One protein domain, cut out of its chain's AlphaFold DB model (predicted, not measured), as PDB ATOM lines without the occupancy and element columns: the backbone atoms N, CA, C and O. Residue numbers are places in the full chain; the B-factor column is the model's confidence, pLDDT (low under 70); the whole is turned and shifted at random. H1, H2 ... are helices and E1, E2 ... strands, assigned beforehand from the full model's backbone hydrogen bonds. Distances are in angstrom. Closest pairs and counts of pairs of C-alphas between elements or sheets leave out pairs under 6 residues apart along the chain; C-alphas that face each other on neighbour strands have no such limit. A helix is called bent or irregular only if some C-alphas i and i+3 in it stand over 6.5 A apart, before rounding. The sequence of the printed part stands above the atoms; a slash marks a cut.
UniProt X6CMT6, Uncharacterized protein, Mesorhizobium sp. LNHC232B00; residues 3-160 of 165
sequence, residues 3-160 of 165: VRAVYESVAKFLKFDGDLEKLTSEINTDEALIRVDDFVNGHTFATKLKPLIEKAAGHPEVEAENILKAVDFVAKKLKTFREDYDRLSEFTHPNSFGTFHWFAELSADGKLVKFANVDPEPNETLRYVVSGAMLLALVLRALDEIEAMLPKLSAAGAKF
ATOM      1  N   VAL A   3     131.706 139.694 135.130       86.88
ATOM      2  CA  VAL A   3     131.875 138.353 134.543       86.88
ATOM      3  C   VAL A   3     130.795 137.370 135.007       86.88
ATOM      4  O   VAL A   3     130.263 136.628 134.188       86.88
ATOM      5  N   ARG A   4     130.379 137.404 136.281       89.88
ATOM      6  CA  ARG A   4     129.258 136.571 136.749       89.88
ATOM      7  C   ARG A   4     127.978 136.854 135.962       89.88
ATOM      8  O   ARG A   4     127.303 135.921 135.544       89.88
ATOM      9  N   ALA A   5     127.656 138.127 135.738       90.12
ATOM     10  CA  ALA A   5     126.466 138.501 134.979       90.12
ATOM     11  C   ALA A   5     126.536 137.999 133.526       90.12
ATOM     12  O   ALA A   5     125.506 137.639 132.958       90.12
ATOM     13  N   VAL A   6     127.741 137.907 132.943       92.31
ATOM     14  CA  VAL A   6     127.953 137.270 131.634       92.31
ATOM     15  C   VAL A   6     127.598 135.785 131.690       92.31
ATOM     16  O   VAL A   6     126.804 135.340 130.868       92.31
ATOM     17  N   TYR A   7     128.098 135.034 132.679       94.19
ATOM     18  CA  TYR A   7     127.729 133.622 132.859       94.19
ATOM     19  C   TYR A   7     126.214 133.457 133.008       94.19
ATOM     20  O   TYR A   7     125.617 132.618 132.340       94.19
ATOM     21  N   GLU A   8     125.568 134.284 133.829       94.25
ATOM     22  CA  GLU A   8     124.119 134.206 134.025       94.25
ATOM     23  C   GLU A   8     123.331 134.500 132.745       94.25
ATOM     24  O   GLU A   8     122.364 133.803 132.434       94.25
ATOM     25  N   SER A   9     123.755 135.516 131.994       94.00
ATOM     26  CA  SER A   9     123.106 135.920 130.745       94.00
ATOM     27  C   SER A   9     123.276 134.856 129.667       94.00
ATOM     28  O   SER A   9     122.297 134.465 129.039       94.00
ATOM     29  N   VAL A  10     124.494 134.329 129.505       95.25
ATOM     30  CA  VAL A  10     124.790 133.235 128.570       95.25
ATOM     31  C   VAL A  10     123.993 131.990 128.947       95.25
ATOM     32  O   VAL A  10     123.380 131.378 128.080       95.25
ATOM     33  N   ALA A  11     123.953 131.625 130.232       95.88
ATOM     34  CA  ALA A  11     123.211 130.458 130.699       95.88
ATOM     35  C   ALA A  11     121.723 130.552 130.364       95.88
ATOM     36  O   ALA A  11     121.157 129.615 129.802       95.88
ATOM     37  N   LYS A  12     121.104 131.697 130.674       94.56
ATOM     38  CA  LYS A  12     119.701 131.956 130.341       94.56
ATOM     39  C   LYS A  12     119.468 131.930 128.838       94.56
ATOM     40  O   LYS A  12     118.518 131.297 128.396       94.56
ATOM     41  N   PHE A  13     120.336 132.579 128.065       95.06
ATOM     42  CA  PHE A  13     120.179 132.667 126.620       95.06
ATOM     43  C   PHE A  13     120.300 131.298 125.945       95.06
ATOM     44  O   PHE A  13     119.401 130.899 125.218       95.06
ATOM     45  N   LEU A  14     121.356 130.535 126.241       95.06
ATOM     46  CA  LEU A  14     121.562 129.205 125.657       95.06
ATOM     47  C   LEU A  14     120.484 128.204 126.074       95.06
ATOM     48  O   LEU A  14     120.182 127.266 125.338       95.06
ATOM     49  N   LYS A  15     119.921 128.366 127.274       93.88
ATOM     50  CA  LYS A  15     118.790 127.554 127.702       93.88
ATOM     51  C   LYS A  15     117.504 127.937 126.973       93.88
ATOM     52  O   LYS A  15     116.808 127.037 126.516       93.88
ATOM     53  N   PHE A  16     117.216 129.233 126.855       93.31
ATOM     54  CA  PHE A  16     116.088 129.739 126.075       93.31
ATOM     55  C   PHE A  16     116.156 129.233 124.632       93.31
ATOM     56  O   PHE A  16     115.191 128.652 124.151       93.31
ATOM     57  N   ASP A  17     117.314 129.375 123.990       93.94
ATOM     58  CA  ASP A  17     117.587 128.882 122.642       93.94
ATOM     59  C   ASP A  17     117.340 127.368 122.526       93.94
ATOM     60  O   ASP A  17     116.511 126.926 121.733       93.94
ATOM     61  N   GLY A  18     117.939 126.563 123.409       92.25
ATOM     62  CA  GLY A  18     117.747 125.112 123.390       92.25
ATOM     63  C   GLY A  18     116.324 124.639 123.725       92.25
ATOM     64  O   GLY A  18     115.971 123.504 123.405       92.25
ATOM     65  N   ASP A  19     115.505 125.449 124.396       91.56
ATOM     66  CA  ASP A  19     114.085 125.149 124.608       91.56
ATOM     67  C   ASP A  19     113.228 125.624 123.422       91.56
ATOM     68  O   ASP A  19     112.318 124.902 123.008       91.56
ATOM     69  N   LEU A  20     113.576 126.756 122.802       91.06
ATOM     70  CA  LEU A  20     112.960 127.247 121.571       91.06
ATOM     71  C   LEU A  20     113.202 126.291 120.395       91.06
ATOM     72  O   LEU A  20     112.271 125.989 119.649       91.06
ATOM     73  N   GLU A  21     114.412 125.750 120.248       90.50
ATOM     74  CA  GLU A  21     114.746 124.758 119.219       90.50
ATOM     75  C   GLU A  21     113.820 123.531 119.310       90.50
ATOM     76  O   GLU A  21     113.254 123.085 118.311       90.50
ATOM     77  N   LYS A  22     113.566 123.027 120.528       89.44
ATOM     78  CA  LYS A  22     112.656 121.887 120.750       89.44
ATOM     79  C   LYS A  22     111.211 122.206 120.388       89.44
ATOM     80  O   LYS A  22     110.491 121.323 119.938       89.44
ATOM     81  N   LEU A  23     110.766 123.439 120.626       88.69
ATOM     82  CA  LEU A  23     109.409 123.866 120.277       88.69
ATOM     83  C   LEU A  23     109.244 124.050 118.762       88.69
ATOM     84  O   LEU A  23     108.160 123.838 118.223       88.69
ATOM     85  N   THR A  24     110.317 124.429 118.067       87.88
ATOM     86  CA  THR A  24     110.286 124.796 116.645       87.88
ATOM     87  C   THR A  24     110.696 123.668 115.690       87.88
ATOM     88  O   THR A  24     110.439 123.761 114.476       87.88
ATOM     89  N   SER A  25     111.261 122.571 116.209       84.44
ATOM     90  CA  SER A  25     111.698 121.415 115.415       84.44
ATOM     91  C   SER A  25     110.572 120.828 114.552       84.44
ATOM     92  O   SER A  25     110.808 120.456 113.402       84.44
ATOM     93  N   GLU A  26     109.325 120.861 115.033       72.81
ATOM     94  CA  GLU A  26     108.141 120.310 114.353       72.81
ATOM     95  C   GLU A  26     107.012 121.339 114.162       72.81
ATOM     96  O   GLU A  26     105.831 121.024 114.294       72.81
ATOM     97  N   ILE A  27     107.357 122.590 113.831       78.31
ATOM     98  CA  ILE A  27     106.377 123.677 113.667       78.31
ATOM     99  C   ILE A  27     105.514 123.528 112.403       78.31
ATOM    100  O   ILE A  27     105.718 124.177 111.381       78.31
ATOM    101  N   ASN A  28     104.551 122.613 112.461       73.31
ATOM    102  CA  ASN A  28     103.619 122.310 111.374       73.31
ATOM    103  C   ASN A  28     102.148 122.393 111.814       73.31
ATOM    104  O   ASN A  28     101.264 122.155 110.992       73.31
ATOM    105  N   THR A  29     101.883 122.718 113.081       75.25
ATOM    106  CA  THR A  29     100.534 122.793 113.654       75.25
ATOM    107  C   THR A  29     100.291 124.132 114.343       75.25
ATOM    108  O   THR A  29     101.212 124.763 114.863       75.25
ATOM    109  N   ASP A  30      99.029 124.541 114.378       78.50
ATOM    110  CA  ASP A  30      98.537 125.749 115.045       78.50
ATOM    111  C   ASP A  30      98.901 125.732 116.534       78.50
ATOM    112  O   ASP A  30      99.383 126.716 117.089       78.50
ATOM    113  N   GLU A  31      98.746 124.568 117.168       82.44
ATOM    114  CA  GLU A  31      99.114 124.363 118.567       82.44
ATOM    115  C   GLU A  31     100.606 124.592 118.821       82.44
ATOM    116  O   GLU A  31     100.966 125.098 119.879       82.44
ATOM    117  N   ALA A  32     101.487 124.233 117.879       82.62
ATOM    118  CA  ALA A  32     102.920 124.470 118.034       82.62
ATOM    119  C   ALA A  32     103.247 125.970 117.994       82.62
ATOM    120  O   ALA A  32     104.098 126.428 118.752       82.62
ATOM    121  N   LEU A  33     102.548 126.747 117.162       84.88
ATOM    122  CA  LEU A  33     102.731 128.198 117.101       84.88
ATOM    123  C   LEU A  33     102.205 128.910 118.341       84.88
ATOM    124  O   LEU A  33     102.884 129.806 118.833       84.88
ATOM    125  N   ILE A  34     101.053 128.486 118.868       86.44
ATOM    126  CA  ILE A  34     100.530 129.003 120.141       86.44
ATOM    127  C   ILE A  34     101.543 128.737 121.259       86.44
ATOM    128  O   ILE A  34     101.903 129.655 121.980       86.44
ATOM    129  N   ARG A  35     102.105 127.524 121.338       87.88
ATOM    130  CA  ARG A  35     103.135 127.199 122.343       87.88
ATOM    131  C   ARG A  35     104.404 128.038 122.196       87.88
ATOM    132  O   ARG A  35     105.028 128.352 123.203       87.88
ATOM    133  N   VAL A  36     104.813 128.371 120.970       89.44
ATOM    134  CA  VAL A  36     105.962 129.263 120.736       89.44
ATOM    135  C   VAL A  36     105.637 130.694 121.169       89.44
ATOM    136  O   VAL A  36     106.473 131.316 121.821       89.44
ATOM    137  N   ASP A  37     104.443 131.203 120.856       89.00
ATOM    138  CA  ASP A  37     103.996 132.530 121.299       89.00
ATOM    139  C   ASP A  37     103.910 132.612 122.828       89.00
ATOM    140  O   ASP A  37     104.521 133.500 123.424       89.00
ATOM    141  N   ASP A  38     103.261 131.634 123.466       88.94
ATOM    142  CA  ASP A  38     103.183 131.512 124.924       88.94
ATOM    143  C   ASP A  38     104.590 131.479 125.532       88.94
ATOM    144  O   ASP A  38     104.906 132.273 126.415       88.94
ATOM    145  N   PHE A  39     105.484 130.635 125.005       91.12
ATOM    146  CA  PHE A  39     106.863 130.526 125.478       91.12
ATOM    147  C   PHE A  39     107.623 131.859 125.401       91.12
ATOM    148  O   PHE A  39     108.258 132.255 126.382       91.12
ATOM    149  N   VAL A  40     107.561 132.560 124.262       90.50
ATOM    150  CA  VAL A  40     108.255 133.842 124.062       90.50
ATOM    151  C   VAL A  40     107.657 134.931 124.953       90.50
ATOM    152  O   VAL A  40     108.406 135.660 125.611       90.50
ATOM    153  N   ASN A  41     106.329 135.026 125.029       88.81
ATOM    154  CA  ASN A  41     105.645 135.993 125.887       88.81
ATOM    155  C   ASN A  41     105.947 135.736 127.366       88.81
ATOM    156  O   ASN A  41     106.326 136.662 128.089       88.81
ATOM    157  N   GLY A  42     105.865 134.481 127.805       87.81
ATOM    158  CA  GLY A  42     106.179 134.067 129.168       87.81
ATOM    159  C   GLY A  42     107.591 134.463 129.580       87.81
ATOM    160  O   GLY A  42     107.767 135.143 130.587       87.81
ATOM    161  N   HIS A  43     108.592 134.155 128.749       89.06
ATOM    162  CA  HIS A  43     109.986 134.511 129.034       89.06
ATOM    163  C   HIS A  43     110.256 136.020 128.968       89.06
ATOM    164  O   HIS A  43     111.120 136.513 129.695       89.06
ATOM    165  N   THR A  44     109.512 136.765 128.147       88.31
ATOM    166  CA  THR A  44     109.623 138.232 128.059       88.31
ATOM    167  C   THR A  44     109.106 138.915 129.326       88.31
ATOM    168  O   THR A  44     109.695 139.895 129.787       88.31
ATOM    169  N   PHE A  45     108.033 138.386 129.919       86.94
ATOM    170  CA  PHE A  45     107.361 138.970 131.086       86.94
ATOM    171  C   PHE A  45     107.521 138.142 132.369       86.94
ATOM    172  O   PHE A  45     106.753 138.308 133.321       86.94
ATOM    173  N   ALA A  46     108.531 137.271 132.416       89.19
ATOM    174  CA  ALA A  46     108.729 136.348 133.522       89.19
ATOM    175  C   ALA A  46     108.972 137.079 134.855       89.19
ATOM    176  O   ALA A  46     109.711 138.065 134.939       89.19
ATOM    177  N   THR A  47     108.389 136.571 135.940       88.94
ATOM    178  CA  THR A  47     108.422 137.200 137.265       88.94
ATOM    179  C   THR A  47     108.557 136.187 138.399       88.94
ATOM    180  O   THR A  47     108.191 135.026 138.268       88.94
ATOM    181  N   LYS A  48     109.078 136.631 139.550       89.94
ATOM    182  CA  LYS A  48     109.080 135.857 140.809       89.94
ATOM    183  C   LYS A  48     107.963 136.271 141.772       89.94
ATOM    184  O   LYS A  48     107.876 135.753 142.885       89.94
ATOM    185  N   LEU A  49     107.139 137.249 141.396       90.50
ATOM    186  CA  LEU A  49     106.084 137.769 142.260       90.50
ATOM    187  C   LEU A  49     104.905 136.794 142.286       90.50
ATOM    188  O   LEU A  49     104.127 136.742 141.337       90.50
ATOM    189  N   LYS A  50     104.743 136.076 143.406       90.19
ATOM    190  CA  LYS A  50     103.664 135.090 143.602       90.19
ATOM    191  C   LYS A  50     102.276 135.594 143.188       90.19
ATOM    192  O   LYS A  50     101.629 134.882 142.433       90.19
ATOM    193  N   PRO A  51     101.842 136.826 143.537       91.06
ATOM    194  CA  PRO A  51     100.517 137.296 143.132       91.06
ATOM    195  C   PRO A  51     100.344 137.447 141.615       91.06
ATOM    196  O   PRO A  51      99.225 137.379 141.121       91.06
ATOM    197  N   LEU A  52     101.425 137.701 140.867       87.38
ATOM    198  CA  LEU A  52     101.373 137.779 139.404       87.38
ATOM    199  C   LEU A  52     101.379 136.382 138.778       87.38
ATOM    200  O   LEU A  52     100.622 136.144 137.846       87.38
ATOM    201  N   ILE A  53     102.166 135.459 139.337       88.31
ATOM    202  CA  ILE A  53     102.196 134.049 138.918       88.31
ATOM    203  C   ILE A  53     100.823 133.399 139.145       88.31
ATOM    204  O   ILE A  53     100.282 132.759 138.252       88.31
ATOM    205  N   GLU A  54     100.216 133.623 140.312       88.44
ATOM    206  CA  GLU A  54      98.877 133.124 140.643       88.44
ATOM    207  C   GLU A  54      97.803 133.706 139.715       88.44
ATOM    208  O   GLU A  54      96.888 132.992 139.315       88.44
ATOM    209  N   LYS A  55      97.921 134.982 139.321       86.50
ATOM    210  CA  LYS A  55      97.012 135.607 138.342       86.50
ATOM    211  C   LYS A  55      97.162 135.043 136.933       86.50
ATOM    212  O   LYS A  55      96.183 135.033 136.197       86.50
ATOM    213  N   ALA A  56      98.355 134.585 136.569       81.75
ATOM    214  CA  ALA A  56      98.623 133.952 135.284       81.75
ATOM    215  C   ALA A  56      98.121 132.492 135.208       81.75
ATOM    216  O   ALA A  56      98.358 131.843 134.197       81.75
ATOM    217  N   ALA A  57      97.458 131.987 136.264       70.94
ATOM    218  CA  ALA A  57      96.827 130.668 136.417       70.94
ATOM    219  C   ALA A  57      96.669 129.853 135.115       70.94
ATOM    220  O   ALA A  57      95.625 129.901 134.467       70.94
ATOM    221  N   GLY A  58      97.700 129.078 134.762       69.88
ATOM    222  CA  GLY A  58      97.737 128.269 133.534       69.88
ATOM    223  C   GLY A  58      98.990 128.462 132.676       69.88
ATOM    224  O   GLY A  58      99.281 127.584 131.872       69.88
ATOM    225  N   HIS A  59      99.751 129.536 132.906       75.94
ATOM    226  CA  HIS A  59     100.947 129.905 132.139       75.94
ATOM    227  C   HIS A  59     102.240 129.742 132.968       75.94
ATOM    228  O   HIS A  59     102.739 130.721 133.537       75.94
ATOM    229  N   PRO A  60     102.779 128.513 133.120       78.75
ATOM    230  CA  PRO A  60     103.982 128.257 133.922       78.75
ATOM    231  C   PRO A  60     105.223 129.022 133.435       78.75
ATOM    232  O   PRO A  60     106.108 129.329 134.229       78.75
ATOM    233  N   GLU A  61     105.278 129.375 132.155       82.12
ATOM    234  CA  GLU A  61     106.323 130.179 131.519       82.12
ATOM    235  C   GLU A  61     106.453 131.607 132.074       82.12
ATOM    236  O   GLU A  61     107.483 132.246 131.874       82.12
ATOM    237  N   VAL A  62     105.448 132.104 132.808       85.06
ATOM    238  CA  VAL A  62     105.490 133.407 133.495       85.06
ATOM    239  C   VAL A  62     106.337 133.348 134.772       85.06
ATOM    240  O   VAL A  62     106.768 134.386 135.280       85.06
ATOM    241  N   GLU A  63     106.617 132.163 135.321       88.94
ATOM    242  CA  GLU A  63     107.514 132.045 136.468       88.94
ATOM    243  C   GLU A  63     108.976 132.212 136.031       88.94
ATOM    244  O   GLU A  63     109.525 131.430 135.256       88.94
ATOM    245  N   ALA A  64     109.644 133.229 136.577       87.25
ATOM    246  CA  ALA A  64     111.045 133.481 136.284       87.25
ATOM    247  C   ALA A  64     111.928 132.321 136.743       87.25
ATOM    248  O   ALA A  64     112.031 132.006 137.935       87.25
ATOM    249  N   GLU A  65     112.647 131.758 135.780       88.44
ATOM    250  CA  GLU A  65     113.501 130.609 136.005       88.44
ATOM    251  C   GLU A  65     114.566 130.846 137.096       88.44
ATOM    252  O   GLU A  65     115.178 131.914 137.240       88.44
ATOM    253  N   ASN A  66     114.828 129.785 137.865       90.94
ATOM    254  CA  ASN A  66     115.978 129.714 138.749       90.94
ATOM    255  C   ASN A  66     117.281 129.634 137.938       90.94
ATOM    256  O   ASN A  66     117.526 128.653 137.241       90.94
ATOM    257  N   ILE A  67     118.152 130.625 138.129       92.50
ATOM    258  CA  ILE A  67     119.442 130.729 137.448       92.50
ATOM    259  C   ILE A  67     120.305 129.466 137.554       92.50
ATOM    260  O   ILE A  67     120.948 129.096 136.577       92.50
ATOM    261  N   LEU A  68     120.267 128.744 138.677       94.00
ATOM    262  CA  LEU A  68     121.046 127.513 138.835       94.00
ATOM    263  C   LEU A  68     120.611 126.422 137.849       94.00
ATOM    264  O   LEU A  68     121.458 125.687 137.358       94.00
ATOM    265  N   LYS A  69     119.321 126.361 137.484       94.19
ATOM    266  CA  LYS A  69     118.842 125.422 136.457       94.19
ATOM    267  C   LYS A  69     119.434 125.743 135.083       94.19
ATOM    268  O   LYS A  69     119.808 124.825 134.355       94.19
ATOM    269  N   ALA A  70     119.543 127.026 134.742       94.50
ATOM    270  CA  ALA A  70     120.169 127.469 133.499       94.50
ATOM    271  C   ALA A  70     121.683 127.208 133.501       94.50
ATOM    272  O   ALA A  70     122.231 126.711 132.517       94.50
ATOM    273  N   VAL A  71     122.358 127.465 134.625       95.81
ATOM    274  CA  VAL A  71     123.782 127.142 134.805       95.81
ATOM    275  C   VAL A  71     124.012 125.638 134.634       95.81
ATOM    276  O   VAL A  71     124.893 125.237 133.877       95.81
ATOM    277  N   ASP A  72     123.182 124.800 135.255       95.38
ATOM    278  CA  ASP A  72     123.271 123.340 135.148       95.38
ATOM    279  C   ASP A  72     122.982 122.832 133.735       95.38
ATOM    280  O   ASP A  72     123.569 121.842 133.294       95.38
ATOM    281  N   PHE A  73     122.101 123.506 132.995       94.50
ATOM    282  CA  PHE A  73     121.862 123.200 131.590       94.50
ATOM    283  C   PHE A  73     123.135 123.375 130.754       94.50
ATOM    284  O   PHE A  73     123.499 122.467 130.003       94.50
ATOM    285  N   VAL A  74     123.845 124.496 130.916       94.69
ATOM    286  CA  VAL A  74     125.104 124.737 130.195       94.69
ATOM    287  C   VAL A  74     126.226 123.838 130.712       94.69
ATOM    288  O   VAL A  74     127.001 123.317 129.911       94.69
ATOM    289  N   ALA A  75     126.276 123.566 132.019       95.06
ATOM    290  CA  ALA A  75     127.295 122.717 132.637       95.06
ATOM    291  C   ALA A  75     127.310 121.277 132.096       95.06
ATOM    292  O   ALA A  75     128.359 120.634 132.064       95.06
ATOM    293  N   LYS A  76     126.170 120.781 131.591       94.00
ATOM    294  CA  LYS A  76     126.099 119.492 130.877       94.00
ATOM    295  C   LYS A  76     126.949 119.469 129.603       94.00
ATOM    296  O   LYS A  76     127.434 118.406 129.226       94.00
ATOM    297  N   LYS A  77     127.111 120.618 128.939       90.44
ATOM    298  CA  LYS A  77     127.899 120.777 127.705       90.44
ATOM    299  C   LYS A  77     129.316 121.287 128.000       90.44
ATOM    300  O   LYS A  77     130.270 120.855 127.363       90.44
ATOM    301  N   LEU A  78     129.458 122.175 128.984       92.00
ATOM    302  CA  LEU A  78     130.712 122.815 129.380       92.00
ATOM    303  C   LEU A  78     131.007 122.522 130.851       92.00
ATOM    304  O   LEU A  78     130.537 123.225 131.740       92.00
ATOM    305  N   LYS A  79     131.806 121.483 131.111       89.38
ATOM    306  CA  LYS A  79     132.027 120.955 132.470       89.38
ATOM    307  C   LYS A  79     132.522 121.998 133.482       89.38
ATOM    308  O   LYS A  79     132.127 121.937 134.639       89.38
ATOM    309  N   THR A  80     133.345 122.956 133.057       89.81
ATOM    310  CA  THR A  80     133.904 124.000 133.938       89.81
ATOM    311  C   THR A  80     132.917 125.125 134.247       89.81
ATOM    312  O   THR A  80     133.160 125.915 135.152       89.81
ATOM    313  N   PHE A  81     131.790 125.210 133.531       92.94
ATOM    314  CA  PHE A  81     130.869 126.343 133.625       92.94
ATOM    315  C   PHE A  81     130.285 126.511 135.030       92.94
ATOM    316  O   PHE A  81     130.209 127.628 135.538       92.94
ATOM    317  N   ARG A  82     129.896 125.398 135.667       93.75
ATOM    318  CA  ARG A  82     129.334 125.414 137.022       93.75
ATOM    319  C   ARG A  82     130.374 125.831 138.059       93.75
ATOM    320  O   ARG A  82     130.089 126.689 138.882       93.75
ATOM    321  N   GLU A  83     131.566 125.246 137.983       90.62
ATOM    322  CA  GLU A  83     132.671 125.543 138.898       90.62
ATOM    323  C   GLU A  83     133.090 127.017 138.811       90.62
ATOM    324  O   GLU A  83     133.176 127.697 139.833       90.62
ATOM    325  N   ASP A  84     133.284 127.532 137.593       90.12
ATOM    326  CA  ASP A  84     133.636 128.935 137.377       90.12
ATOM    327  C   ASP A  84     132.517 129.866 137.886       90.12
ATOM    328  O   ASP A  84     132.801 130.862 138.550       90.12
ATOM    329  N   TYR A  85     131.242 129.540 137.630       91.31
ATOM    330  CA  TYR A  85     130.102 130.318 138.127       91.31
ATOM    331  C   TYR A  85     130.028 130.350 139.660       91.31
ATOM    332  O   TYR A  85     129.833 131.423 140.239       91.31
ATOM    333  N   ASP A  86     130.178 129.199 140.318       89.25
ATOM    334  CA  ASP A  86     130.127 129.105 141.778       89.25
ATOM    335  C   ASP A  86     131.272 129.930 142.385       89.25
ATOM    336  O   ASP A  86     131.044 130.766 143.260       89.25
ATOM    337  N   ARG A  87     132.483 129.827 141.822       84.88
ATOM    338  CA  ARG A  87     133.642 130.617 142.258       84.88
ATOM    339  C   ARG A  87     133.439 132.122 142.072       84.88
ATOM    340  O   ARG A  87     133.696 132.896 142.989       84.88
ATOM    341  N   LEU A  88     132.904 132.554 140.930       84.00
ATOM    342  CA  LEU A  88     132.554 133.959 140.672       84.00
ATOM    343  C   LEU A  88     131.442 134.484 141.598       84.00
ATOM    344  O   LEU A  88     131.384 135.685 141.904       84.00
ATOM    345  N   SER A  89     130.548 133.596 142.032       84.81
ATOM    346  CA  SER A  89     129.461 133.911 142.958       84.81
ATOM    347  C   SER A  89     129.977 134.161 144.368       84.81
ATOM    348  O   SER A  89     129.561 135.152 144.967       84.81
ATOM    349  N   GLU A  90     130.942 133.374 144.842       77.12
ATOM    350  CA  GLU A  90     131.606 133.571 146.139       77.12
ATOM    351  C   GLU A  90     132.259 134.959 146.257       77.12
ATOM    352  O   GLU A  90     132.156 135.618 147.287       77.12
ATOM    353  N   PHE A  91     132.848 135.473 145.173       70.56
ATOM    354  CA  PHE A  91     133.408 136.829 145.156       70.56
ATOM    355  C   PHE A  91     132.347 137.943 145.139       70.56
ATOM    356  O   PHE A  91     132.583 139.041 145.638       70.56
ATOM    357  N   THR A  92     131.196 137.716 144.495       64.94
ATOM    358  CA  THR A  92     130.176 138.766 144.279       64.94
ATOM    359  C   THR A  92     129.143 138.817 145.407       64.94
ATOM    360  O   THR A  92     128.592 139.878 145.702       64.94
ATOM    361  N   HIS A  93     128.877 137.673 146.026       64.69
ATOM    362  CA  HIS A  93     128.016 137.503 147.185       64.69
ATOM    363  C   HIS A  93     128.756 136.634 148.196       64.69
ATOM    364  O   HIS A  93     128.385 135.471 148.358       64.69
ATOM    365  N   PRO A  94     129.795 137.172 148.858       55.12
ATOM    366  CA  PRO A  94     130.478 136.430 149.895       55.12
ATOM    367  C   PRO A  94     129.454 136.074 150.970       55.12
ATOM    368  O   PRO A  94     128.971 136.912 151.733       55.12
ATOM    369  N   ASN A  95     129.082 134.804 151.000       53.78
ATOM    370  CA  ASN A  95     128.597 134.169 152.207       53.78
ATOM    371  C   ASN A  95     129.733 134.275 153.250       53.78
ATOM    372  O   ASN A  95     130.910 134.421 152.914       53.78
ATOM    373  N   SER A  96     129.395 134.267 154.541       52.53
ATOM    374  CA  SER A  96     130.381 134.448 155.625       52.53
ATOM    375  C   SER A  96     131.578 133.490 155.525       52.53
ATOM    376  O   SER A  96     132.668 133.806 156.001       52.53
ATOM    377  N   PHE A  97     131.376 132.346 154.868       55.12
ATOM    378  CA  PHE A  97     132.391 131.347 154.576       55.12
ATOM    379  C   PHE A  97     133.375 131.782 153.479       55.12
ATOM    380  O   PHE A  97     134.572 131.586 153.663       55.12
ATOM    381  N   GLY A  98     132.920 132.426 152.398       54.91
ATOM    382  CA  GLY A  98     133.779 132.932 151.325       54.91
ATOM    383  C   GLY A  98     134.772 133.990 151.811       54.91
ATOM    384  O   GLY A  98     135.967 133.883 151.551       54.91
ATOM    385  N   THR A  99     134.327 134.959 152.621       59.16
ATOM    386  CA  THR A  99     135.233 135.965 153.214       59.16
ATOM    387  C   THR A  99     136.281 135.320 154.121       59.16
ATOM    388  O   THR A  99     137.448 135.702 154.093       59.16
ATOM    389  N   PHE A 100     135.888 134.325 154.920       61.19
ATOM    390  CA  PHE A 100     136.839 133.592 155.748       61.19
ATOM    391  C   PHE A 100     137.823 132.818 154.867       61.19
ATOM    392  O   PHE A 100     139.021 132.975 155.016       61.19
ATOM    393  N   HIS A 101     137.358 132.060 153.879       58.19
ATOM    394  CA  HIS A 101     138.239 131.225 153.066       58.19
ATOM    395  C   HIS A 101     139.285 132.010 152.258       58.19
ATOM    396  O   HIS A 101     140.356 131.474 151.977       58.19
ATOM    397  N   TRP A 102     138.964 133.253 151.888       57.81
ATOM    398  CA  TRP A 102     139.807 134.096 151.041       57.81
ATOM    399  C   TRP A 102     140.728 135.038 151.804       57.81
ATOM    400  O   TRP A 102     141.847 135.280 151.362       57.81
ATOM    401  N   PHE A 103     140.273 135.571 152.937       61.75
ATOM    402  CA  PHE A 103     141.053 136.541 153.698       61.75
ATOM    403  C   PHE A 103     141.665 135.940 154.963       61.75
ATOM    404  O   PHE A 103     142.601 136.528 155.492       61.75
ATOM    405  N   ALA A 104     141.176 134.797 155.455       64.62
ATOM    406  CA  ALA A 104     141.682 134.168 156.670       64.62
ATOM    407  C   ALA A 104     142.892 133.270 156.380       64.62
ATOM    408  O   ALA A 104     142.775 132.181 155.822       64.62
ATOM    409  N   GLU A 105     144.057 133.683 156.859       67.75
ATOM    410  CA  GLU A 105     145.209 132.809 157.025       67.75
ATOM    411  C   GLU A 105     145.164 132.186 158.424       67.75
ATOM    412  O   GLU A 105     145.242 132.890 159.440       67.75
ATOM    413  N   LEU A 106     145.042 130.857 158.489       70.31
ATOM    414  CA  LEU A 106     145.230 130.119 159.735       70.31
ATOM    415  C   LEU A 106     146.727 130.017 160.041       70.31
ATOM    416  O   LEU A 106     147.522 129.603 159.195       70.31
ATOM    417  N   SER A 107     147.120 130.340 161.270       72.75
ATOM    418  CA  SER A 107     148.461 130.027 161.758       72.75
ATOM    419  C   SER A 107     148.711 128.515 161.729       72.75
ATOM    420  O   SER A 107     147.786 127.712 161.841       72.75
ATOM    421  N   ALA A 108     149.979 128.109 161.623       68.94
ATOM    422  CA  ALA A 108     150.364 126.695 161.548       68.94
ATOM    423  C   ALA A 108     149.909 125.855 162.764       68.94
ATOM    424  O   ALA A 108     149.809 124.636 162.667       68.94
ATOM    425  N   ASP A 109     149.624 126.494 163.904       78.06
ATOM    426  CA  ASP A 109     149.088 125.858 165.113       78.06
ATOM    427  C   ASP A 109     147.547 125.867 165.191       78.06
ATOM    428  O   ASP A 109     146.979 125.350 166.153       78.06
ATOM    429  N   GLY A 110     146.873 126.464 164.203       72.12
ATOM    430  CA  GLY A 110     145.420 126.568 164.089       72.12
ATOM    431  C   GLY A 110     144.742 127.463 165.128       72.12
ATOM    432  O   GLY A 110     143.517 127.442 165.231       72.12
ATOM    433  N   LYS A 111     145.505 128.230 165.917       72.69
ATOM    434  CA  LYS A 111     144.973 129.028 167.038       72.69
ATOM    435  C   LYS A 111     144.715 130.488 166.696       72.69
ATOM    436  O   LYS A 111     144.071 131.185 167.479       72.69
ATOM    437  N   LEU A 112     145.229 130.963 165.566       64.94
ATOM    438  CA  LEU A 112     145.181 132.365 165.187       64.94
ATOM    439  C   LEU A 112     144.702 132.495 163.745       64.94
ATOM    440  O   LEU A 112     145.228 131.849 162.843       64.94
ATOM    441  N   VAL A 113     143.707 133.354 163.545       67.00
ATOM    442  CA  VAL A 113     143.215 133.729 162.223       67.00
ATOM    443  C   VAL A 113     143.700 135.140 161.930       67.00
ATOM    444  O   VAL A 113     143.352 136.073 162.656       67.00
ATOM    445  N   LYS A 114     144.514 135.303 160.889       65.56
ATOM    446  CA  LYS A 114     144.905 136.620 160.381       65.56
ATOM    447  C   LYS A 114     144.084 136.933 159.144       65.56
ATOM    448  O   LYS A 114     144.025 136.116 158.238       65.56
ATOM    449  N   PHE A 115     143.477 138.114 159.107       59.84
ATOM    450  CA  PHE A 115     142.849 138.614 157.891       59.84
ATOM    451  C   PHE A 115     143.908 139.358 157.074       59.84
ATOM    452  O   PHE A 115     144.346 140.435 157.481       59.84
ATOM    453  N   ALA A 116     144.385 138.753 155.988       59.09
ATOM    454  CA  ALA A 116     145.346 139.374 155.083       59.09
ATOM    455  C   ALA A 116     144.614 140.222 154.028       59.09
ATOM    456  O   ALA A 116     143.523 139.867 153.587       59.09
ATOM    457  N   ASN A 117     145.222 141.333 153.596       54.22
ATOM    458  CA  ASN A 117     144.810 142.036 152.375       54.22
ATOM    459  C   ASN A 117     145.323 141.229 151.177       54.22
ATOM    460  O   ASN A 117     146.377 141.537 150.623       54.22
ATOM    461  N   VAL A 118     144.632 140.141 150.849       58.19
ATOM    462  CA  VAL A 118     144.956 139.326 149.678       58.19
ATOM    463  C   VAL A 118     144.195 139.912 148.495       58.19
ATOM    464  O   VAL A 118     142.967 139.843 148.448       58.19
ATOM    465  N   ASP A 119     144.916 140.527 147.561       56.03
ATOM    466  CA  ASP A 119     144.343 140.869 146.263       56.03
ATOM    467  C   ASP A 119     144.094 139.573 145.474       56.03
ATOM    468  O   ASP A 119     144.893 138.632 145.575       56.03
ATOM    469  N   PRO A 120     143.001 139.478 144.694       60.97
ATOM    470  CA  PRO A 120     142.761 138.314 143.855       60.97
ATOM    471  C   PRO A 120     143.948 138.094 142.914       60.97
ATOM    472  O   PRO A 120     144.474 139.039 142.320       60.97
ATOM    473  N   GLU A 121     144.370 136.836 142.780       68.12
ATOM    474  CA  GLU A 121     145.523 136.481 141.959       68.12
ATOM    475  C   GLU A 121     145.265 136.938 140.500       68.12
ATOM    476  O   GLU A 121     144.198 136.656 139.931       68.12
ATOM    477  N   PRO A 122     146.170 137.730 139.888       68.19
ATOM    478  CA  PRO A 122     145.894 138.349 138.592       68.19
ATOM    479  C   PRO A 122     145.622 137.355 137.456       68.19
ATOM    480  O   PRO A 122     144.807 137.649 136.578       68.19
ATOM    481  N   ASN A 123     146.260 136.179 137.463       72.62
ATOM    482  CA  ASN A 123     146.044 135.157 136.437       72.62
ATOM    483  C   ASN A 123     144.672 134.489 136.592       72.62
ATOM    484  O   ASN A 123     144.018 134.188 135.594       72.62
ATOM    485  N   GLU A 124     144.199 134.305 137.822       71.31
ATOM    486  CA  GLU A 124     142.857 133.819 138.123       71.31
ATOM    487  C   GLU A 124     141.789 134.810 137.637       71.31
ATOM    488  O   GLU A 124     140.844 134.427 136.942       71.31
ATOM    489  N   THR A 125     141.980 136.102 137.911       73.00
ATOM    490  CA  THR A 125     141.083 137.155 137.407       73.00
ATOM    491  C   THR A 125     141.055 137.176 135.878       73.00
ATOM    492  O   THR A 125     139.981 137.209 135.269       73.00
ATOM    493  N   LEU A 126     142.229 137.109 135.239       77.75
ATOM    494  CA  LEU A 126     142.350 137.074 133.785       77.75
ATOM    495  C   LEU A 126     141.658 135.842 133.189       77.75
ATOM    496  O   LEU A 126     140.926 135.980 132.208       77.75
ATOM    497  N   ARG A 127     141.829 134.660 133.797       84.69
ATOM    498  CA  ARG A 127     141.157 133.423 133.373       84.69
ATOM    499  C   ARG A 127     139.648 133.627 133.292       84.69
ATOM    500  O   ARG A 127     139.061 133.311 132.263       84.69
ATOM    501  N   TYR A 128     139.019 134.175 134.330       83.88
ATOM    502  CA  TYR A 128     137.566 134.352 134.331       83.88
ATOM    503  C   TYR A 128     137.082 135.370 133.304       83.88
ATOM    504  O   TYR A 128     136.051 135.150 132.669       83.88
ATOM    505  N   VAL A 129     137.823 136.461 133.103       83.88
ATOM    506  CA  VAL A 129     137.506 137.443 132.056       83.88
ATOM    507  C   VAL A 129     137.575 136.795 130.673       83.88
ATOM    508  O   VAL A 129     136.647 136.958 129.881       83.88
ATOM    509  N   VAL A 130     138.629 136.022 130.398       86.81
ATOM    510  CA  VAL A 130     138.795 135.303 129.127       86.81
ATOM    511  C   VAL A 130     137.688 134.267 128.939       86.81
ATOM    512  O   VAL A 130     137.053 134.257 127.885       86.81
ATOM    513  N   SER A 131     137.390 133.451 129.956       88.19
ATOM    514  CA  SER A 131     136.287 132.482 129.903       88.19
ATOM    515  C   SER A 131     134.947 133.172 129.640       88.19
ATOM    516  O   SER A 131     134.212 132.764 128.745       88.19
ATOM    517  N   GLY A 132     134.649 134.261 130.353       87.94
ATOM    518  CA  GLY A 132     133.441 135.057 130.139       87.94
ATOM    519  C   GLY A 132     133.341 135.608 128.716       87.94
ATOM    520  O   GLY A 132     132.288 135.508 128.092       87.94
ATOM    521  N   ALA A 133     134.438 136.137 128.167       88.06
ATOM    522  CA  ALA A 133     134.477 136.627 126.791       88.06
ATOM    523  C   ALA A 133     134.259 135.500 125.766       88.06
ATOM    524  O   ALA A 133     133.508 135.678 124.809       88.06
ATOM    525  N   MET A 134     134.852 134.323 125.983       90.44
ATOM    526  CA  MET A 134     134.647 133.153 125.122       90.44
ATOM    527  C   MET A 134     133.192 132.675 125.124       90.44
ATOM    528  O   MET A 134     132.677 132.270 124.084       90.44
ATOM    529  N   LEU A 135     132.501 132.761 126.261       92.75
ATOM    530  CA  LEU A 135     131.088 132.391 126.360       92.75
ATOM    531  C   LEU A 135     130.174 133.275 125.501       92.75
ATOM    532  O   LEU A 135     129.163 132.788 124.998       92.75
ATOM    533  N   LEU A 136     130.533 134.542 125.273       91.44
ATOM    534  CA  LEU A 136     129.766 135.426 124.388       91.44
ATOM    535  C   LEU A 136     129.754 134.927 122.938       91.44
ATOM    536  O   LEU A 136     128.758 135.111 122.243       91.44
ATOM    537  N   ALA A 137     130.805 134.234 122.493       91.62
ATOM    538  CA  ALA A 137     130.823 133.627 121.163       91.62
ATOM    539  C   ALA A 137     129.732 132.551 121.001       91.62
ATOM    540  O   ALA A 137     129.208 132.366 119.905       91.62
ATOM    541  N   LEU A 138     129.348 131.871 122.088       91.44
ATOM    542  CA  LEU A 138     128.251 130.899 122.066       91.44
ATOM    543  C   LEU A 138     126.893 131.579 121.892       91.44
ATOM    544  O   LEU A 138     126.028 131.031 121.221       91.44
ATOM    545  N   VAL A 139     126.719 132.772 122.466       92.81
ATOM    546  CA  VAL A 139     125.497 133.569 122.295       92.81
ATOM    547  C   VAL A 139     125.365 134.038 120.854       92.81
ATOM    548  O   VAL A 139     124.285 133.924 120.292       92.81
ATOM    549  N   LEU A 140     126.455 134.515 120.242       93.00
ATOM    550  CA  LEU A 140     126.447 134.912 118.831       93.00
ATOM    551  C   LEU A 140     126.032 133.750 117.928       93.00
ATOM    552  O   LEU A 140     125.143 133.902 117.103       93.00
ATOM    553  N   ARG A 141     126.602 132.565 118.156       92.62
ATOM    554  CA  ARG A 141     126.210 131.369 117.415       92.62
ATOM    555  C   ARG A 141     124.729 131.017 117.601       92.62
ATOM    556  O   ARG A 141     124.058 130.710 116.627       92.62
ATOM    557  N   ALA A 142     124.230 131.043 118.834       92.81
ATOM    558  CA  ALA A 142     122.823 130.754 119.106       92.81
ATOM    559  C   ALA A 142     121.887 131.816 118.485       92.81
ATOM    560  O   ALA A 142     120.808 131.490 118.007       92.81
ATOM    561  N   LEU A 143     122.311 133.084 118.412       93.75
ATOM    562  CA  LEU A 143     121.581 134.120 117.673       93.75
ATOM    563  C   LEU A 143     121.498 133.804 116.177       93.75
ATOM    564  O   LEU A 143     120.408 133.907 115.619       93.75
ATOM    565  N   ASP A 144     122.601 133.383 115.556       94.75
ATOM    566  CA  ASP A 144     122.609 132.978 114.145       94.75
ATOM    567  C   ASP A 144     121.655 131.791 113.899       94.75
ATOM    568  O   ASP A 144     120.930 131.755 112.901       94.75
ATOM    569  N   GLU A 145     121.621 130.826 114.825       91.50
ATOM    570  CA  GLU A 145     120.720 129.667 114.776       91.50
ATOM    571  C   GLU A 145     119.243 130.102 114.885       91.50
ATOM    572  O   GLU A 145     118.414 129.671 114.077       91.50
ATOM    573  N   ILE A 146     118.912 131.027 115.795       91.56
ATOM    574  CA  ILE A 146     117.568 131.619 115.900       91.56
ATOM    575  C   ILE A 146     117.195 132.387 114.631       91.56
ATOM    576  O   ILE A 146     116.097 132.197 114.104       91.56
ATOM    577  N   GLU A 147     118.090 133.233 114.121       94.06
ATOM    578  CA  GLU A 147     117.849 134.040 112.923       94.06
ATOM    579  C   GLU A 147     117.548 133.154 111.709       94.06
ATOM    580  O   GLU A 147     116.583 133.401 110.979       94.06
ATOM    581  N   ALA A 148     118.289 132.055 111.549       91.31
ATOM    582  CA  ALA A 148     118.041 131.065 110.508       91.31
ATOM    583  C   ALA A 148     116.656 130.390 110.617       91.31
ATOM    584  O   ALA A 148     116.098 129.964 109.601       91.31
ATOM    585  N   MET A 149     116.065 130.309 111.816       88.62
ATOM    586  CA  MET A 149     114.723 129.752 112.031       88.62
ATOM    587  C   MET A 149     113.588 130.750 111.748       88.62
ATOM    588  O   MET A 149     112.469 130.327 111.427       88.62
ATOM    589  N   LEU A 150     113.844 132.062 111.822       89.56
ATOM    590  CA  LEU A 150     112.811 133.101 111.690       89.56
ATOM    591  C   LEU A 150     111.987 133.017 110.392       89.56
ATOM    592  O   LEU A 150     110.764 133.161 110.477       89.56
ATOM    593  N   PRO A 151     112.558 132.737 109.199       90.25
ATOM    594  CA  PRO A 151     111.761 132.615 107.978       90.25
ATOM    595  C   PRO A 151     110.723 131.489 108.046       90.25
ATOM    596  O   PRO A 151     109.590 131.666 107.595       90.25
ATOM    597  N   LYS A 152     111.077 130.343 108.649       86.19
ATOM    598  CA  LYS A 152     110.162 129.203 108.829       86.19
ATOM    599  C   LYS A 152     109.018 129.576 109.771       86.19
ATOM    600  O   LYS A 152     107.861 129.309 109.454       86.19
ATOM    601  N   LEU A 153     109.336 130.236 110.886       86.06
ATOM    602  CA  LEU A 153     108.349 130.734 111.848       86.06
ATOM    603  C   LEU A 153     107.411 131.769 111.226       86.06
ATOM    604  O   LEU A 153     106.196 131.674 111.385       86.06
ATOM    605  N   SER A 154     107.961 132.714 110.465       87.81
ATOM    606  CA  SER A 154     107.189 133.741 109.767       87.81
ATOM    607  C   SER A 154     106.236 133.128 108.737       87.81
ATOM    608  O   SER A 154     105.047 133.447 108.728       87.81
ATOM    609  N   ALA A 155     106.717 132.184 107.921       85.56
ATOM    610  CA  ALA A 155     105.893 131.479 106.942       85.56
ATOM    611  C   ALA A 155     104.798 130.623 107.596       85.56
ATOM    612  O   ALA A 155     103.689 130.530 107.063       85.56
ATOM    613  N   ALA A 156     105.092 130.007 108.745       83.06
ATOM    614  CA  ALA A 156     104.100 129.291 109.532       83.06
ATOM    615  C   ALA A 156     103.038 130.270 110.059       83.06
ATOM    616  O   ALA A 156     101.866 130.100 109.740       83.06
ATOM    617  N   GLY A 157     103.441 131.349 110.738       82.69
ATOM    618  CA  GLY A 157     102.554 132.374 111.302       82.69
ATOM    619  C   GLY A 157     101.695 133.128 110.276       82.69
ATOM    620  O   GLY A 157     100.551 133.476 110.567       82.69
ATOM    621  N   ALA A 158     102.185 133.329 109.048       81.56
ATOM    622  CA  ALA A 158     101.428 133.981 107.974       81.56
ATOM    623  C   ALA A 158     100.144 133.225 107.589       81.56
ATOM    624  O   ALA A 158      99.188 133.841 107.124       81.56
ATOM    625  N   LYS A 159     100.089 131.907 107.817       70.06
ATOM    626  CA  LYS A 159      98.875 131.100 107.617       70.06
ATOM    627  C   LYS A 159      97.810 131.355 108.692       70.06
ATOM    628  O   LYS A 159      96.648 131.031 108.468       70.06
ATOM    629  N   PHE A 160      98.203 131.943 109.824       64.44
ATOM    630  CA  PHE A 160      97.375 132.115 111.022       64.44
ATOM    631  C   PHE A 160      96.954 133.548 111.296       64.44
ATOM    632  O   PHE A 160      96.029 133.749 112.073       64.44
TER     633      PHE A 160
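AT A GLANCE: This is residues 3 to 160 of the 165 residues of an uncharacterized protein of Mesorhizobium sp. LNHC232B00 (UniProt X6CMT6). A rod of helices: long, bent H7 runs beside H1, while H2, H4 and H5 pack on H1. A small head of H6 and the hairpin E1 E2 makes one end, and H3 lies off to one side. The printed part has 158 residues, with H1 to H6, E1, E2 and H7 in chain order, mostly helix; it is loose, radius of gyration of the C-alphas 21.3 A, spanning 75 by 37 by 20 A.

HOW THE PARTS SIT: H1, residues 3 to 24, is the hub. Its residues 20 to 24 alone touch H2, residues 30 to 44, in a hairpin at a shallow tilt of 12 degrees, with closest C-alphas Leu 23 and Val 36 6.4 A apart. H3, residues 50 to 55, touches no helix. Residues 7 to 15 of H1 alone touch H4, residues 67 to 75, about perpendicular at 76 degrees, with closest C-alphas Ala 11 and Ala 70 5.1 A apart. Residues 3 to 7 of H1 alone touch H5, residues 80 to 92, with closest C-alphas Arg 4 and Leu 88 5.8 A apart. H4 and H5 form a hairpin. H6, residues 96 to 103, is near H5. E1, residues 104 to 106, and E2, residues 113 to 115, form an antiparallel hairpin, N 105 and O 114 2.8 A apart. H7, residues 122 to 158, one helix by its hydrogen bonds, is bent: C-alphas 148 and 151 are 6.9 A apart. Its arm H7a, residues 122 to 148, touches H1 at a shallow tilt of 23 degrees, the same way, with closest C-alphas Val 3 and Gly 132 5.7 A apart. Arm H7b, residues 151 to 158, is near H2. O i to N i+4 pairs are within hydrogen-bond range throughout but for H1, 17 of 18, and H7a, 20 of 23.

IN THESE COORDINATES: H1 begins at C-alpha 3 (131.875, 138.353, 134.543) and is 31.1 A long; H7a is 40.2 A. H7b ends at C-alpha 158 (101.428, 133.981, 107.974).

THE WHOLE: The farthest C-alphas, Asp 109 and Lys 159, are 76.5 A apart. The printed part has no cut; the link H3 to H4 is long. Confidence is under 70 at residues 58, 92 to 105, 108, 112 to 122 and 160.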